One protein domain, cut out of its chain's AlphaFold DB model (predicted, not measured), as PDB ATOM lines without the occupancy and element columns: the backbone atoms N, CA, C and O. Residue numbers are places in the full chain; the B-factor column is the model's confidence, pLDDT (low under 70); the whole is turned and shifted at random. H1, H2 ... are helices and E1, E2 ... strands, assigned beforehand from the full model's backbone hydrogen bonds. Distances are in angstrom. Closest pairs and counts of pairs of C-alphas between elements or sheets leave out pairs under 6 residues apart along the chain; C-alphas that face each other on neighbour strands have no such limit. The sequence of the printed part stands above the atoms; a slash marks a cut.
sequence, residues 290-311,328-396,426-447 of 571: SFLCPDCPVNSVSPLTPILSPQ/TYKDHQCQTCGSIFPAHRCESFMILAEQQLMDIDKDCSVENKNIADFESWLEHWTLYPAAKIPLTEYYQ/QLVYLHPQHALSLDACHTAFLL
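Overview. This is residues 290 to 311, 328 to 396 and 426 to 447 of the 571 residues of the protein "Protein msta, isoform A" of Folsomia candida (UniProt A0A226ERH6). Three helices, H1, H2 and H5, lie with their lines nearly aligned as a loose triangle, H2 and H5 close together and H1 set farther off, while a small two-stranded ladder, E1 and E2, lies beside the end where H1 begins. The short helix H4 lies off to one side, and the ends at residues 311 and 328 reach away from the ladder. The 113 printed residues hold, in chain order, E1, E2, H1, H2, H3, H4 and H5; the sheet, order E1 - E2, is antiparallel. The class is mostly helix, though under half of the residues are in named elements. The whole is compact, with a radius of gyration of the C-alphas of 15.0 A and spans of 46 by 36 by 28 A.

Along the chain. Residues 290 to 302 have no named element. E1 is residues 303 to 306, 9.8 A long, beginning at C-alpha 303 (165.341, 195.738, 158.216). E2 is residues 332 to 334, 6.7 A. H1 is residues 343 to 360, 26.0 A, from C-alpha 343 (173.829, 203.758, 167.585). H2 is residues 371 to 378, 10.6 A; H3 is residues 380 to 383, 4.8 A; H4 is residues 391 to 394, 5.7 A. H5 is residues 435 to 447, 18.3 A, ending at C-alpha 447 (186.608, 183.894, 142.997).

Arrangement. E1 and E2 are antiparallel at 149 degrees, with N 305 and O 333 at 3.0 A and N 333 and O 305 at 2.8 A, within hydrogen-bond range. Residues 332 to 333 of E2 also pair with residues 340 to 341, antiparallel. The closest C-alphas of E2 and H1, those of His 332 and Ala 343, are 6.9 A apart. H1 and H2 are close but not clearly touching, Ile 360 and Asp 373 being closest at 6.4 A between C-alphas, at a shallow tilt of 14 degrees, opposite ways. H2 and H5 touch, closest at the C-alphas of Ile 371 and Ala 444, 5.8 A, at a shallow tilt of 23 degrees, opposite ways. H1, with residues 353 to 357 alone, and H5, with residues 436 to 440 alone, only just touch, with 3 pairs of C-alphas within 8 A; the closest are those of Glu 354 and Leu 436, 7.5 A, at a shallow tilt of 12 degrees, the same way. H2 and H3 meet only through their link. H4 touches no helix. In H1, H2 and H5 every O i to N i+4 pair is within hydrogen-bond range; H3 and H4 are too short for such a pair, and of O i to N i+3 pairs H3 has 0 of 1 and H4 1 of 1 within range.

Size, cuts and confidence. The two C-alphas farthest apart, those of Pro 310 and Glu 367, are 48.0 A apart. Residues 312 to 327 and 397 to 425 are not printed; the gaps are 15.1 A and 12.4 A between C-alphas. Of the links printed whole, H2 to H3 is tight and the others are short. Mean pLDDT of the printed part is 75.3, and 34 residues are under 70, among them 380 to 396.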
ATOM      1  N   SER A 290     171.599 198.812 156.160       89.75
ATOM      2  CA  SER A 290     170.650 198.149 157.070       89.75
ATOM      3  C   SER A 290     171.191 196.877 157.724       89.75
ATOM      4  O   SER A 290     171.958 196.113 157.138       89.75
ATOM      5  N   PHE A 291     170.687 196.603 158.926       87.25
ATOM      6  CA  PHE A 291     170.879 195.342 159.651       87.25
ATOM      7  C   PHE A 291     169.574 194.542 159.643       87.25
ATOM      8  O   PHE A 291     168.507 195.083 159.348       87.25
ATOM      9  N   LEU A 292     169.622 193.267 160.013       85.00
ATOM     10  CA  LEU A 292     168.418 192.499 160.321       85.00
ATOM     11  C   LEU A 292     168.049 192.688 161.793       85.00
ATOM     12  O   LEU A 292     168.905 192.680 162.677       85.00
ATOM     13  N   CYS A 293     166.755 192.844 162.065       83.12
ATOM     14  CA  CYS A 293     166.258 192.985 163.425       83.12
ATOM     15  C   CYS A 293     166.421 191.669 164.211       83.12
ATOM     16  O   CYS A 293     165.881 190.646 163.775       83.12
ATOM     17  N   PRO A 294     167.095 191.683 165.381       76.94
ATOM     18  CA  PRO A 294     167.256 190.492 166.218       76.94
ATOM     19  C   PRO A 294     165.972 190.107 166.973       76.94
ATOM     20  O   PRO A 294     165.828 188.962 167.396       76.94
ATOM     21  N   ASP A 295     165.034 191.047 167.138       79.25
ATOM     22  CA  ASP A 295     163.782 190.825 167.874       79.25
ATOM     23  C   ASP A 295     162.669 190.236 166.991       79.25
ATOM     24  O   ASP A 295     161.688 189.681 167.493       79.25
ATOM     25  N   CYS A 296     162.791 190.380 165.669       77.56
ATOM     26  CA  CYS A 296     161.780 189.919 164.725       77.56
ATOM     27  C   CYS A 296     161.893 188.419 164.438       77.56
ATOM     28  O   CYS A 296     162.959 187.823 164.600       77.56
ATOM     29  N   PRO A 297     160.795 187.783 163.982       68.38
ATOM     30  CA  PRO A 297     160.844 186.413 163.530       68.38
ATOM     31  C   PRO A 297     161.917 186.224 162.462       68.38
ATOM     32  O   PRO A 297     161.945 186.871 161.420       68.38
ATOM     33  N   VAL A 298     162.708 185.217 162.752       59.22
ATOM     34  CA  VAL A 298     163.803 184.569 162.038       59.22
ATOM     35  C   VAL A 298     163.448 184.228 160.555       59.22
ATOM     36  O   VAL A 298     164.313 184.062 159.711       59.22
ATOM     37  N   ASN A 299     162.168 184.250 160.157       57.78
ATOM     38  CA  ASN A 299     161.733 184.059 158.757       57.78
ATOM     39  C   ASN A 299     161.294 185.349 158.034       57.78
ATOM     40  O   ASN A 299     160.744 185.279 156.936       57.78
ATOM     41  N   SER A 300     161.476 186.521 158.643       63.66
ATOM     42  CA  SER A 300     161.044 187.808 158.088       63.66
ATOM     43  C   SER A 300     162.236 188.735 157.892       63.66
ATOM     44  O   SER A 300     162.873 189.117 158.867       63.66
ATOM     45  N   VAL A 301     162.535 189.129 156.651       71.06
ATOM     46  CA  VAL A 301     163.540 190.169 156.376       71.06
ATOM     47  C   VAL A 301     163.024 191.478 156.976       71.06
ATOM     48  O   VAL A 301     162.224 192.180 156.366       71.06
ATOM     49  N   SER A 302     163.406 191.745 158.224       81.19
ATOM     50  CA  SER A 302     162.928 192.872 159.022       81.19
ATOM     51  C   SER A 302     164.064 193.879 159.171       81.19
ATOM     52  O   SER A 302     164.867 193.741 160.100       81.19
ATOM     53  N   PRO A 303     164.197 194.845 158.245       84.25
ATOM     54  CA  PRO A 303     165.341 195.738 158.216       84.25
ATOM     55  C   PRO A 303     165.302 196.726 159.386       84.25
ATOM     56  O   PRO A 303     164.286 197.373 159.657       84.25
ATOM     57  N   LEU A 304     166.440 196.851 160.058       84.44
ATOM     58  CA  LEU A 304     166.794 197.977 160.910       84.44
ATOM     59  C   LEU A 304     167.381 199.065 160.012       84.44
ATOM     60  O   LEU A 304     168.436 198.857 159.414       84.44
ATOM     61  N   THR A 305     166.716 200.212 159.934       87.44
ATOM     62  CA  THR A 305     167.147 201.363 159.124       87.44
ATOM     63  C   THR A 305     167.516 202.549 160.016       87.44
ATOM     64  O   THR A 305     166.850 202.720 161.041       87.44
ATOM     65  N   PRO A 306     168.481 203.409 159.643       86.56
ATOM     66  CA  PRO A 306     168.842 204.579 160.441       86.56
ATOM     67  C   PRO A 306     167.638 205.491 160.722       86.56
ATOM     68  O   PRO A 306     166.890 205.844 159.810       86.56
ATOM     69  N   ILE A 307     167.475 205.915 161.972       84.38
ATOM     70  CA  ILE A 307     166.556 206.981 162.366       84.38
ATOM     71  C   ILE A 307     167.192 208.298 161.937       84.38
ATOM     72  O   ILE A 307     168.258 208.695 162.413       84.38
ATOM     73  N   LEU A 308     166.540 208.977 161.002       80.12
ATOM     74  CA  LEU A 308     166.991 210.268 160.515       80.12
ATOM     75  C   LEU A 308     166.414 211.363 161.416       80.12
ATOM     76  O   LEU A 308     165.199 211.503 161.534       80.12
ATOM     77  N   SER A 309     167.285 212.128 162.070       61.81
ATOM     78  CA  SER A 309     166.895 213.337 162.794       61.81
ATOM     79  C   SER A 309     166.350 214.404 161.826       61.81
ATOM     80  O   SER A 309     166.874 214.536 160.713       61.81
ATOM     81  N   PRO A 310     165.322 215.184 162.223       49.06
ATOM     82  CA  PRO A 310     164.910 216.381 161.496       49.06
ATOM     83  C   PRO A 310     166.081 217.361 161.333       49.06
ATOM     84  O   PRO A 310     166.963 217.442 162.185       49.06
ATOM     85  N   GLN A 311     166.079 218.098 160.225       51.81
ATOM     86  CA  GLN A 311     167.197 218.858 159.646       51.81
ATOM     87  C   GLN A 311     167.683 220.099 160.442       51.81
ATOM     88  O   GLN A 311     168.148 221.055 159.832       51.81
ATOM     89  N   THR A 328     179.409 208.676 163.113       61.81
ATOM     90  CA  THR A 328     178.280 208.932 162.187       61.81
ATOM     91  C   THR A 328     177.105 207.959 162.353       61.81
ATOM     92  O   THR A 328     176.131 208.027 161.594       61.81
ATOM     93  N   TYR A 329     177.183 207.024 163.305       72.00
ATOM     94  CA  TYR A 329     176.142 206.026 163.518       72.00
ATOM     95  C   TYR A 329     174.957 206.625 164.270       72.00
ATOM     96  O   TYR A 329     175.104 207.280 165.295       72.00
ATOM     97  N   LYS A 330     173.759 206.366 163.743       80.94
ATOM     98  CA  LYS A 330     172.483 206.766 164.341       80.94
ATOM     99  C   LYS A 330     171.787 205.548 164.933       80.94
ATOM    100  O   LYS A 330     172.067 204.415 164.532       80.94
ATOM    101  N   ASP A 331     170.847 205.781 165.841       88.12
ATOM    102  CA  ASP A 331     169.902 204.744 166.252       88.12
ATOM    103  C   ASP A 331     169.192 204.191 165.014       88.12
ATOM    104  O   ASP A 331     168.909 204.937 164.080       88.12
ATOM    105  N   HIS A 332     168.929 202.890 164.976       90.25
ATOM    106  CA  HIS A 332     168.181 202.257 163.894       90.25
ATOM    107  C   HIS A 332     166.816 201.800 164.391       90.25
ATOM    108  O   HIS A 332     166.696 201.289 165.499       90.25
ATOM    109  N   GLN A 333     165.788 201.935 163.563       92.00
ATOM    110  CA  GLN A 333     164.447 201.450 163.863       92.00
ATOM    111  C   GLN A 333     164.084 200.285 162.950       92.00
ATOM    112  O   GLN A 333     164.309 200.331 161.739       92.00
ATOM    113  N   CYS A 334     163.504 199.241 163.538       90.44
ATOM    114  CA  CYS A 334     162.989 198.104 162.793       90.44
ATOM    115  C   CYS A 334     161.706 198.494 162.066       90.44
ATOM    116  O   CYS A 334     160.739 198.913 162.703       90.44
ATOM    117  N   GLN A 335     161.669 198.273 160.753       87.81
ATOM    118  CA  GLN A 335     160.496 198.566 159.924       87.81
ATOM    119  C   GLN A 335     159.309 197.615 160.175       87.81
ATOM    120  O   GLN A 335     158.192 197.913 159.767       87.81
ATOM    121  N   THR A 336     159.529 196.491 160.868       88.00
ATOM    122  CA  THR A 336     158.488 195.488 161.161       88.00
ATOM    123  C   THR A 336     157.910 195.634 162.570       88.00
ATOM    124  O   THR A 336     156.698 195.740 162.731       88.00
ATOM    125  N   CYS A 337     158.755 195.614 163.610       89.12
ATOM    126  CA  CYS A 337     158.310 195.630 165.013       89.12
ATOM    127  C   CYS A 337     158.464 196.988 165.709       89.12
ATOM    128  O   CYS A 337     158.008 197.139 166.839       89.12
ATOM    129  N   GLY A 338     159.136 197.960 165.082       89.62
ATOM    130  CA  GLY A 338     159.394 199.274 165.671       89.62
ATOM    131  C   GLY A 338     160.488 199.311 166.745       89.62
ATOM    132  O   GLY A 338     160.762 200.397 167.256       89.62
ATOM    133  N   SER A 339     161.130 198.177 167.075       89.81
ATOM    134  CA  SER A 339     162.268 198.130 168.008       89.81
ATOM    135  C   SER A 339     163.358 199.113 167.588       89.81
ATOM    136  O   SER A 339     163.713 199.184 166.409       89.81
ATOM    137  N   ILE A 340     163.911 199.829 168.567       89.62
ATOM    138  CA  ILE A 340     165.026 200.756 168.371       89.62
ATOM    139  C   ILE A 340     166.320 200.061 168.791       89.62
ATOM    140  O   ILE A 340     166.443 199.566 169.912       89.62
ATOM    141  N   PHE A 341     167.285 200.041 167.882       87.00
ATOM    142  CA  PHE A 341     168.628 199.539 168.098       87.00
ATOM    143  C   PHE A 341     169.594 200.726 168.248       87.00
ATOM    144  O   PHE A 341     169.751 201.492 167.297       87.00
ATOM    145  N   PRO A 342     170.217 200.917 169.425       86.50
ATOM    146  CA  PRO A 342     171.055 202.086 169.683       86.50
ATOM    147  C   PRO A 342     172.292 202.194 168.779       86.50
ATOM    148  O   PRO A 342     172.942 201.184 168.493       86.50
ATOM    149  N   ALA A 343     172.689 203.425 168.445       84.25
ATOM    150  CA  ALA A 343     173.829 203.758 167.585       84.25
ATOM    151  C   ALA A 343     175.134 203.024 167.949       84.25
ATOM    152  O   ALA A 343     175.759 202.405 167.089       84.25
ATOM    153  N   HIS A 344     175.513 203.019 169.232       81.25
ATOM    154  CA  HIS A 344     176.737 202.357 169.709       81.25
ATOM    155  C   HIS A 344     176.749 200.842 169.436       81.25
ATOM    156  O   HIS A 344     177.810 200.233 169.283       81.25
ATOM    157  N   ARG A 345     175.569 200.205 169.371       81.31
ATOM    158  CA  ARG A 345     175.459 198.782 169.028       81.31
ATOM    159  C   ARG A 345     175.599 198.558 167.529       81.31
ATOM    160  O   ARG A 345     176.274 197.610 167.146       81.31
ATOM    161  N   CYS A 346     175.004 199.422 166.704       82.69
ATOM    162  CA  CYS A 346     175.208 199.403 165.253       82.69
ATOM    163  C   CYS A 346     176.696 199.532 164.913       82.69
ATOM    164  O   CYS A 346     177.223 198.728 164.152       82.69
ATOM    165  N   GLU A 347     177.384 200.487 165.540       83.38
ATOM    166  CA  GLU A 347     178.824 200.680 165.373       83.38
ATOM    167  C   GLU A 347     179.621 199.435 165.786       83.38
ATOM    168  O   GLU A 347     180.460 198.957 165.028       83.38
ATOM    169  N   SER A 348     179.307 198.844 166.943       82.12
ATOM    170  CA  SER A 348     179.965 197.612 167.404       82.12
ATOM    171  C   SER A 348     179.766 196.438 166.433       82.12
ATOM    172  O   SER A 348     180.693 195.664 166.197       82.12
ATOM    173  N   PHE A 349     178.566 196.303 165.858       83.81
ATOM    174  CA  PHE A 349     178.255 195.269 164.865       83.81
ATOM    175  C   PHE A 349     179.042 195.488 163.572       83.81
ATOM    176  O   PHE A 349     179.567 194.530 163.010       83.81
ATOM    177  N   MET A 350     179.164 196.740 163.134       85.31
ATOM    178  CA  MET A 350     179.944 197.100 161.952       85.31
ATOM    179  C   MET A 350     181.425 196.811 162.133       85.31
ATOM    180  O   MET A 350     181.997 196.112 161.303       85.31
ATOM    181  N   ILE A 351     182.019 197.246 163.248       83.81
ATOM    182  CA  ILE A 351     183.428 196.974 163.563       83.81
ATOM    183  C   ILE A 351     183.700 195.466 163.556       83.81
ATOM    184  O   ILE A 351     184.711 195.017 163.018       83.81
ATOM    185  N   LEU A 352     182.798 194.660 164.128       83.62
ATOM    186  CA  LEU A 352     182.960 193.209 164.106       83.62
ATOM    187  C   LEU A 352     182.845 192.634 162.689       83.62
ATOM    188  O   LEU A 352     183.658 191.788 162.326       83.62
ATOM    189  N   ALA A 353     181.854 193.058 161.902       85.69
ATOM    190  CA  ALA A 353     181.674 192.570 160.536       85.69
ATOM    191  C   ALA A 353     182.880 192.918 159.649       85.69
ATOM    192  O   ALA A 353     183.370 192.061 158.918       85.69
ATOM    193  N   GLU A 354     183.392 194.145 159.766       87.56
ATOM    194  CA  GLU A 354     184.617 194.592 159.099       87.56
ATOM    195  C   GLU A 354     185.811 193.734 159.521       87.56
ATOM    196  O   GLU A 354     186.530 193.228 158.664       87.56
ATOM    197  N   GLN A 355     185.986 193.483 160.822       84.69
ATOM    198  CA  GLN A 355     187.065 192.633 161.324       84.69
ATOM    199  C   GLN A 355     186.964 191.192 160.801       84.69
ATOM    200  O   GLN A 355     187.983 190.602 160.449       84.69
ATOM    201  N   GLN A 356     185.758 190.620 160.728       84.81
ATOM    202  CA  GLN A 356     185.539 189.278 160.179       84.81
ATOM    203  C   GLN A 356     185.888 189.205 158.694       84.81
ATOM    204  O   GLN A 356     186.574 188.275 158.278       84.81
ATOM    205  N   LEU A 357     185.454 190.188 157.903       84.88
ATOM    206  CA  LEU A 357     185.785 190.240 156.482       84.88
ATOM    207  C   LEU A 357     187.274 190.473 156.257       84.88
ATOM    208  O   LEU A 357     187.870 189.749 155.471       84.88
ATOM    209  N   MET A 358     187.901 191.383 157.006       85.25
ATOM    210  CA  MET A 358     189.359 191.538 156.999       85.25
ATOM    211  C   MET A 358     190.067 190.239 157.382       85.25
ATOM    212  O   MET A 358     191.149 189.961 156.872       85.25
ATOM    213  N   ASP A 359     189.479 189.437 158.276       82.50
ATOM    214  CA  ASP A 359     190.069 188.171 158.689       82.50
ATOM    215  C   ASP A 359     190.022 187.089 157.600       82.50
ATOM    216  O   ASP A 359     190.931 186.256 157.532       82.50
ATOM    217  N   ILE A 360     188.991 187.115 156.758       82.50
ATOM    218  CA  ILE A 360     188.851 186.248 155.583       82.50
ATOM    219  C   ILE A 360     189.692 186.785 154.413       82.50
ATOM    220  O   ILE A 360     190.258 186.004 153.651       82.50
ATOM    221  N   ASP A 361     189.818 188.108 154.300       79.25
ATOM    222  CA  ASP A 361     190.456 188.807 153.183       79.25
ATOM    223  C   ASP A 361     191.923 189.204 153.433       79.25
ATOM    224  O   ASP A 361     192.459 190.101 152.785       79.25
ATOM    225  N   LYS A 362     192.610 188.546 154.379       71.81
ATOM    226  CA  LYS A 362     193.995 188.898 154.770       71.81
ATOM    227  C   LYS A 362     194.997 188.845 153.618       71.81
ATOM    228  O   LYS A 362     196.032 189.509 153.682       71.81
ATOM    229  N   ASP A 363     194.720 188.040 152.597       66.44
ATOM    230  CA  ASP A 363     195.601 187.861 151.452       66.44
ATOM    231  C   ASP A 363     195.238 188.824 150.314       66.44
ATOM    232  O   ASP A 363     194.187 188.725 149.684       66.44
ATOM    233  N   CYS A 364     196.164 189.728 149.983       57.88
ATOM    234  CA  CYS A 364     195.977 190.703 148.901       57.88
ATOM    235  C   CYS A 364     195.895 190.057 147.503       57.88
ATOM    236  O   CYS A 364     195.372 190.658 146.568       57.88
ATOM    237  N   SER A 365     196.428 188.846 147.331       62.03
ATOM    238  CA  SER A 365     196.408 188.123 146.056       62.03
ATOM    239  C   SER A 365     195.160 187.252 145.940       62.03
ATOM    240  O   SER A 365     194.966 186.349 146.756       62.03
ATOM    241  N   VAL A 366     194.386 187.448 144.870       62.44
ATOM    242  CA  VAL A 366     193.181 186.658 144.555       62.44
ATOM    243  C   VAL A 366     193.457 185.148 144.565       62.44
ATOM    244  O   VAL A 366     192.643 184.387 145.071       62.44
ATOM    245  N   GLU A 367     194.638 184.714 144.111       62.03
ATOM    246  CA  GLU A 367     195.056 183.299 144.062       62.03
ATOM    247  C   GLU A 367     195.133 182.604 145.434       62.03
ATOM    248  O   GLU A 367     195.080 181.377 145.508       62.03
ATOM    249  N   ASN A 368     195.269 183.374 146.516       65.75
ATOM    250  CA  ASN A 368     195.346 182.849 147.881       65.75
ATOM    251  C   ASN A 368     194.017 182.979 148.641       65.75
ATOM    252  O   ASN A 368     193.870 182.383 149.708       65.75
ATOM    253  N   LYS A 369     193.034 183.702 148.086       79.31
ATOM    254  CA  LYS A 369     191.704 183.823 148.685       79.31
ATOM    255  C   LYS A 369     190.935 182.515 148.511       79.31
ATOM    256  O   LYS A 369     190.924 181.907 147.442       79.31
ATOM    257  N   ASN A 370     190.256 182.083 149.568       81.81
ATOM    258  CA  ASN A 370     189.496 180.841 149.571       81.81
ATOM    259  C   ASN A 370     187.995 181.129 149.513       81.81
ATOM    260  O   ASN A 370     187.395 181.614 150.471       81.81
ATOM    261  N   ILE A 371     187.376 180.755 148.396       85.44
ATOM    262  CA  ILE A 371     185.945 180.956 148.153       85.44
ATOM    263  C   ILE A 371     185.048 180.347 149.237       85.44
ATOM    264  O   ILE A 371     184.003 180.906 149.557       85.44
ATOM    265  N   ALA A 372     185.469 179.237 149.852       84.00
ATOM    266  CA  ALA A 372     184.690 178.576 150.893       84.00
ATOM    267  C   ALA A 372     184.558 179.425 152.168       84.00
ATOM    268  O   ALA A 372     183.570 179.273 152.882       84.00
ATOM    269  N   ASP A 373     185.529 180.297 152.457       84.56
ATOM    270  CA  ASP A 373     185.473 181.173 153.629       84.56
ATOM    271  C   ASP A 373     184.482 182.332 153.389       84.56
ATOM    272  O   ASP A 373     183.687 182.647 154.274       84.56
ATOM    273  N   PHE A 374     184.426 182.883 152.166       87.00
ATOM    274  CA  PHE A 374     183.405 183.867 151.772       87.00
ATOM    275  C   PHE A 374     181.998 183.261 151.734       87.00
ATOM    276  O   PHE A 374     181.070 183.845 152.285       87.00
ATOM    277  N   GLU A 375     181.832 182.076 151.137       85.56
ATOM    278  CA  GLU A 375     180.548 181.363 151.137       85.56
ATOM    279  C   GLU A 375     180.083 181.065 152.568       85.56
ATOM    280  O   GLU A 375     178.933 181.337 152.896       85.56
ATOM    281  N   SER A 376     180.985 180.608 153.450       82.56
ATOM    282  CA  SER A 376     180.657 180.376 154.862       82.56
ATOM    283  C   SER A 376     180.274 181.663 155.586       82.56
ATOM    284  O   SER A 376     179.351 181.651 156.396       82.56
ATOM    285  N   TRP A 377     180.936 182.785 155.294       83.25
ATOM    286  CA  TRP A 377     180.535 184.067 155.861       83.25
ATOM    287  C   TRP A 377     179.146 184.468 155.368       83.25
ATOM    288  O   TRP A 377     178.325 184.855 156.186       83.25
ATOM    289  N   LEU A 378     178.828 184.285 154.081       83.56
ATOM    290  CA  LEU A 378     177.517 184.576 153.485       83.56
ATOM    291  C   LEU A 378     176.385 183.636 153.953       83.56
ATOM    292  O   LEU A 378     175.213 183.966 153.766       83.56
ATOM    293  N   GLU A 379     176.685 182.512 154.617       73.75
ATOM    294  CA  GLU A 379     175.669 181.601 155.179       73.75
ATOM    295  C   GLU A 379     174.738 182.297 156.188       73.75
ATOM    296  O   GLU A 379     173.611 181.847 156.380       73.75
ATOM    297  N   HIS A 380     175.116 183.431 156.798       65.38
ATOM    298  CA  HIS A 380     174.181 184.184 157.652       65.38
ATOM    299  C   HIS A 380     172.885 184.586 156.916       65.38
ATOM    300  O   HIS A 380     171.835 184.677 157.555       65.38
ATOM    301  N   TRP A 381     172.917 184.734 155.584       66.38
ATOM    302  CA  TRP A 381     171.725 184.958 154.754       66.38
ATOM    303  C   TRP A 381     170.726 183.796 154.828       66.38
ATOM    304  O   TRP A 381     169.517 184.011 154.781       66.38
ATOM    305  N   THR A 382     171.225 182.564 154.941       55.34
ATOM    306  CA  THR A 382     170.431 181.326 154.956       55.34
ATOM    307  C   THR A 382     170.209 180.772 156.359       55.34
ATOM    308  O   THR A 382     169.347 179.913 156.528       55.34
ATOM    309  N   LEU A 383     170.956 181.263 157.359       50.25
ATOM    310  CA  LEU A 383     170.848 180.924 158.784       50.25
ATOM    311  C   LEU A 383     169.919 181.857 159.567       50.25
ATOM    312  O   LEU A 383     169.527 181.513 160.687       50.25
ATOM    313  N   TYR A 384     169.518 182.995 158.987       43.84
ATOM    314  CA  TYR A 384     168.464 183.828 159.565       43.84
ATOM    315  C   TYR A 384     167.191 183.041 159.932       43.84
ATOM    316  O   TYR A 384     166.651 183.416 160.956       43.84
ATOM    317  N   PRO A 385     166.797 181.921 159.270       43.16
ATOM    318  CA  PRO A 385     165.727 180.994 159.664       43.16
ATOM    319  C   PRO A 385     165.955 180.132 160.932       43.16
ATOM    320  O   PRO A 385     165.026 179.425 161.330       43.16
ATOM    321  N   ALA A 386     167.115 180.171 161.614       38.12
ATOM    322  CA  ALA A 386     167.414 179.224 162.708       38.12
ATOM    323  C   ALA A 386     167.909 179.800 164.056       38.12
ATOM    324  O   ALA A 386     168.023 179.033 165.015       38.12
ATOM    325  N   ALA A 387     168.189 181.100 164.194       39.31
ATOM    326  CA  ALA A 387     168.870 181.615 165.390       39.31
ATOM    327  C   ALA A 387     168.108 182.756 166.091       39.31
ATOM    328  O   ALA A 387     168.219 183.918 165.721       39.31
ATOM    329  N   LYS A 388     167.381 182.433 167.172       37.75
ATOM    330  CA  LYS A 388     167.113 183.399 168.251       37.75
ATOM    331  C   LYS A 388     168.327 183.390 169.169       37.75
ATOM    332  O   LYS A 388     168.471 182.458 169.954       37.75
ATOM    333  N   ILE A 389     169.189 184.393 169.076       41.75
ATOM    334  CA  ILE A 389     170.282 184.565 170.038       41.75
ATOM    335  C   ILE A 389     169.828 185.609 171.058       41.75
ATOM    336  O   ILE A 389     169.615 186.762 170.682       41.75
ATOM    337  N   PRO A 390     169.622 185.239 172.334       38.03
ATOM    338  CA  PRO A 390     169.305 186.206 173.371       38.03
ATOM    339  C   PRO A 390     170.461 187.198 173.512       38.03
ATOM    340  O   PRO A 390     171.590 186.817 173.823       38.03
ATOM    341  N   LEU A 391     170.167 188.487 173.314       37.25
ATOM    342  CA  LEU A 391     171.129 189.595 173.388       37.25
ATOM    343  C   LEU A 391     171.986 189.577 174.669       37.25
ATOM    344  O   LEU A 391     173.104 190.074 174.658       37.25
ATOM    345  N   THR A 392     171.509 188.980 175.762       38.19
ATOM    346  CA  THR A 392     172.202 188.902 177.055       38.19
ATOM    347  C   THR A 392     173.490 188.069 177.058       38.19
ATOM    348  O   THR A 392     174.352 188.340 177.888       38.19
ATOM    349  N   GLU A 393     173.668 187.103 176.149       37.88
ATOM    350  CA  GLU A 393     174.891 186.273 176.090       37.88
ATOM    351  C   GLU A 393     176.030 186.928 175.285       37.88
ATOM    352  O   GLU A 393     177.204 186.636 175.513       37.88
ATOM    353  N   TYR A 394     175.708 187.871 174.394       35.34
ATOM    354  CA  TYR A 394     176.676 188.527 173.507       35.34
ATOM    355  C   TYR A 394     177.582 189.535 174.247       35.34
ATOM    356  O   TYR A 394     178.758 189.698 173.926       35.34
ATOM    357  N   TYR A 395     177.064 190.168 175.308       34.94
ATOM    358  CA  TYR A 395     177.764 191.216 176.068       34.94
ATOM    359  C   TYR A 395     178.916 190.718 176.949       34.94
ATOM    360  O   TYR A 395     179.733 191.525 177.382       34.94
ATOM    361  N   GLN A 396     179.014 189.413 177.221       38.59
ATOM    362  CA  GLN A 396     180.097 188.871 178.052       38.59
ATOM    363  C   GLN A 396     181.375 188.553 177.260       38.59
ATOM    364  O   GLN A 396     182.415 188.310 177.867       38.59
ATOM    365  N   GLN A 426     178.553 184.268 166.658       55.56
ATOM    366  CA  GLN A 426     179.566 185.223 166.219       55.56
ATOM    367  C   GLN A 426     179.144 185.978 164.954       55.56
ATOM    368  O   GLN A 426     179.773 186.979 164.626       55.56
ATOM    369  N   LEU A 427     178.105 185.532 164.243       60.88
ATOM    370  CA  LEU A 427     177.683 186.142 162.983       60.88
ATOM    371  C   LEU A 427     176.960 187.473 163.227       60.88
ATOM    372  O   LEU A 427     176.017 187.556 164.013       60.88
ATOM    373  N   VAL A 428     177.402 188.515 162.524       67.38
ATOM    374  CA  VAL A 428     176.709 189.805 162.486       67.38
ATOM    375  C   VAL A 428     175.527 189.692 161.528       67.38
ATOM    376  O   VAL A 428     175.690 189.322 160.368       67.38
ATOM    377  N   TYR A 429     174.327 190.024 161.999       76.56
ATOM    378  CA  TYR A 429     173.110 189.965 161.188       76.56
ATOM    379  C   TYR A 429     172.971 191.202 160.295       76.56
ATOM    380  O   TYR A 429     172.146 192.085 160.538       76.56
ATOM    381  N   LEU A 430     173.807 191.281 159.266       85.81
ATOM    382  CA  LEU A 430     173.686 192.285 158.215       85.81
ATOM    383  C   LEU A 430     172.507 191.956 157.294       85.81
ATOM    384  O   LEU A 430     172.179 190.790 157.065       85.81
ATOM    385  N   HIS A 431     171.860 192.990 156.759       87.06
ATOM    386  CA  HIS A 431     170.877 192.798 155.698       87.06
ATOM    387  C   HIS A 431     171.570 192.208 154.449       87.06
ATOM    388  O   HIS A 431     172.697 192.611 154.163       87.06
ATOM    389  N   PRO A 432     170.948 191.314 153.654       85.88
ATOM    390  CA  PRO A 432     171.601 190.728 152.471       85.88
ATOM    391  C   PRO A 432     172.064 191.749 151.419       85.88
ATOM    392  O   PRO A 432     172.939 191.456 150.603       85.88
ATOM    393  N   GLN A 433     171.472 192.946 151.438       88.75
ATOM    394  CA  GLN A 433     171.849 194.088 150.601       88.75
ATOM    395  C   GLN A 433     172.789 195.095 151.285       88.75
ATOM    396  O   GLN A 433     173.123 196.111 150.685       88.75
ATOM    397  N   HIS A 434     173.226 194.840 152.520       91.94
ATOM    398  CA  HIS A 434     174.189 195.692 153.213       91.94
ATOM    399  C   HIS A 434     175.521 195.767 152.447       91.94
ATOM    400  O   HIS A 434     175.943 194.773 151.857       91.94
ATOM    401  N   ALA A 435     176.221 196.908 152.496       92.81
ATOM    402  CA  ALA A 435     177.452 197.153 151.730       92.81
ATOM    403  C   ALA A 435     178.491 196.029 151.875       92.81
ATOM    404  O   ALA A 435     178.951 195.480 150.881       92.81
ATOM    405  N   LEU A 436     178.797 195.636 153.116       91.06
ATOM    406  CA  LEU A 436     179.741 194.551 153.416       91.06
ATOM    407  C   LEU A 436     179.270 193.187 152.884       91.06
ATOM    408  O   LEU A 436     180.076 192.363 152.463       91.06
ATOM    409  N   SER A 437     177.957 192.947 152.873       90.50
ATOM    410  CA  SER A 437     177.382 191.722 152.320       90.50
ATOM    411  C   SER A 437     177.481 191.696 150.797       90.50
ATOM    412  O   SER A 437     177.785 190.653 150.220       90.50
ATOM    413  N   LEU A 438     177.282 192.844 150.144       91.94
ATOM    414  CA  LEU A 438     177.488 192.993 148.706       91.94
ATOM    415  C   LEU A 438     178.966 192.870 148.324       91.94
ATOM    416  O   LEU A 438     179.259 192.244 147.312       91.94
ATOM    417  N   ASP A 439     179.883 193.394 149.135       91.94
ATOM    418  CA  ASP A 439     181.327 193.284 148.909       91.94
ATOM    419  C   ASP A 439     181.822 191.830 149.011       91.94
ATOM    420  O   ASP A 439     182.473 191.311 148.099       91.94
ATOM    421  N   ALA A 440     181.405 191.108 150.056       90.62
ATOM    422  CA  ALA A 440     181.684 189.679 150.194       90.62
ATOM    423  C   ALA A 440     181.075 188.855 149.044       90.62
ATOM    424  O   ALA A 440     181.721 187.955 148.508       90.62
ATOM    425  N   CYS A 441     179.847 189.187 148.630       91.81
ATOM    426  CA  CYS A 441     179.165 188.569 147.492       91.81
ATOM    427  C   CYS A 441     179.905 188.817 146.173       91.81
ATOM    428  O   CYS A 441     180.096 187.891 145.383       91.81
ATOM    429  N   HIS A 442     180.358 190.050 145.943       93.38
ATOM    430  CA  HIS A 442     181.141 190.421 144.772       93.38
ATOM    431  C   HIS A 442     182.487 189.695 144.747       93.38
ATOM    432  O   HIS A 442     182.860 189.128 143.721       93.38
ATOM    433  N   THR A 443     183.172 189.616 145.886       91.69
ATOM    434  CA  THR A 443     184.430 188.873 145.993       91.69
ATOM    435  C   THR A 443     184.227 187.384 145.715       91.69
ATOM    436  O   THR A 443     184.939 186.818 144.889       91.69
ATOM    437  N   ALA A 444     183.211 186.746 146.310       91.06
ATOM    438  CA  ALA A 444     182.871 185.350 146.022       91.06
ATOM    439  C   ALA A 444     182.542 185.123 144.535       91.06
ATOM    440  O   ALA A 444     183.014 184.158 143.934       91.06
ATOM    441  N   PHE A 445     181.787 186.039 143.921       92.38
ATOM    442  CA  PHE A 445     181.463 186.004 142.496       92.38
ATOM    443  C   PHE A 445     182.717 186.010 141.609       92.38
ATOM    444  O   PHE A 445     182.795 185.218 140.668       92.38
ATOM    445  N   LEU A 446     183.710 186.846 141.930       90.06
ATOM    446  CA  LEU A 446     184.982 186.912 141.203       90.06
ATOM    447  C   LEU A 446     185.899 185.709 141.476       90.06
ATOM    448  O   LEU A 446     186.672 185.325 140.601       90.06
ATOM    449  N   LEU A 447     185.818 185.088 142.658       89.19
ATOM    450  CA  LEU A 447     186.608 183.894 142.997       89.19
ATOM    451  C   LEU A 447     186.145 182.633 142.260       89.19
ATOM    452  O   LEU A 447     186.929 181.698 142.097       89.19
TER     453      LEU A 447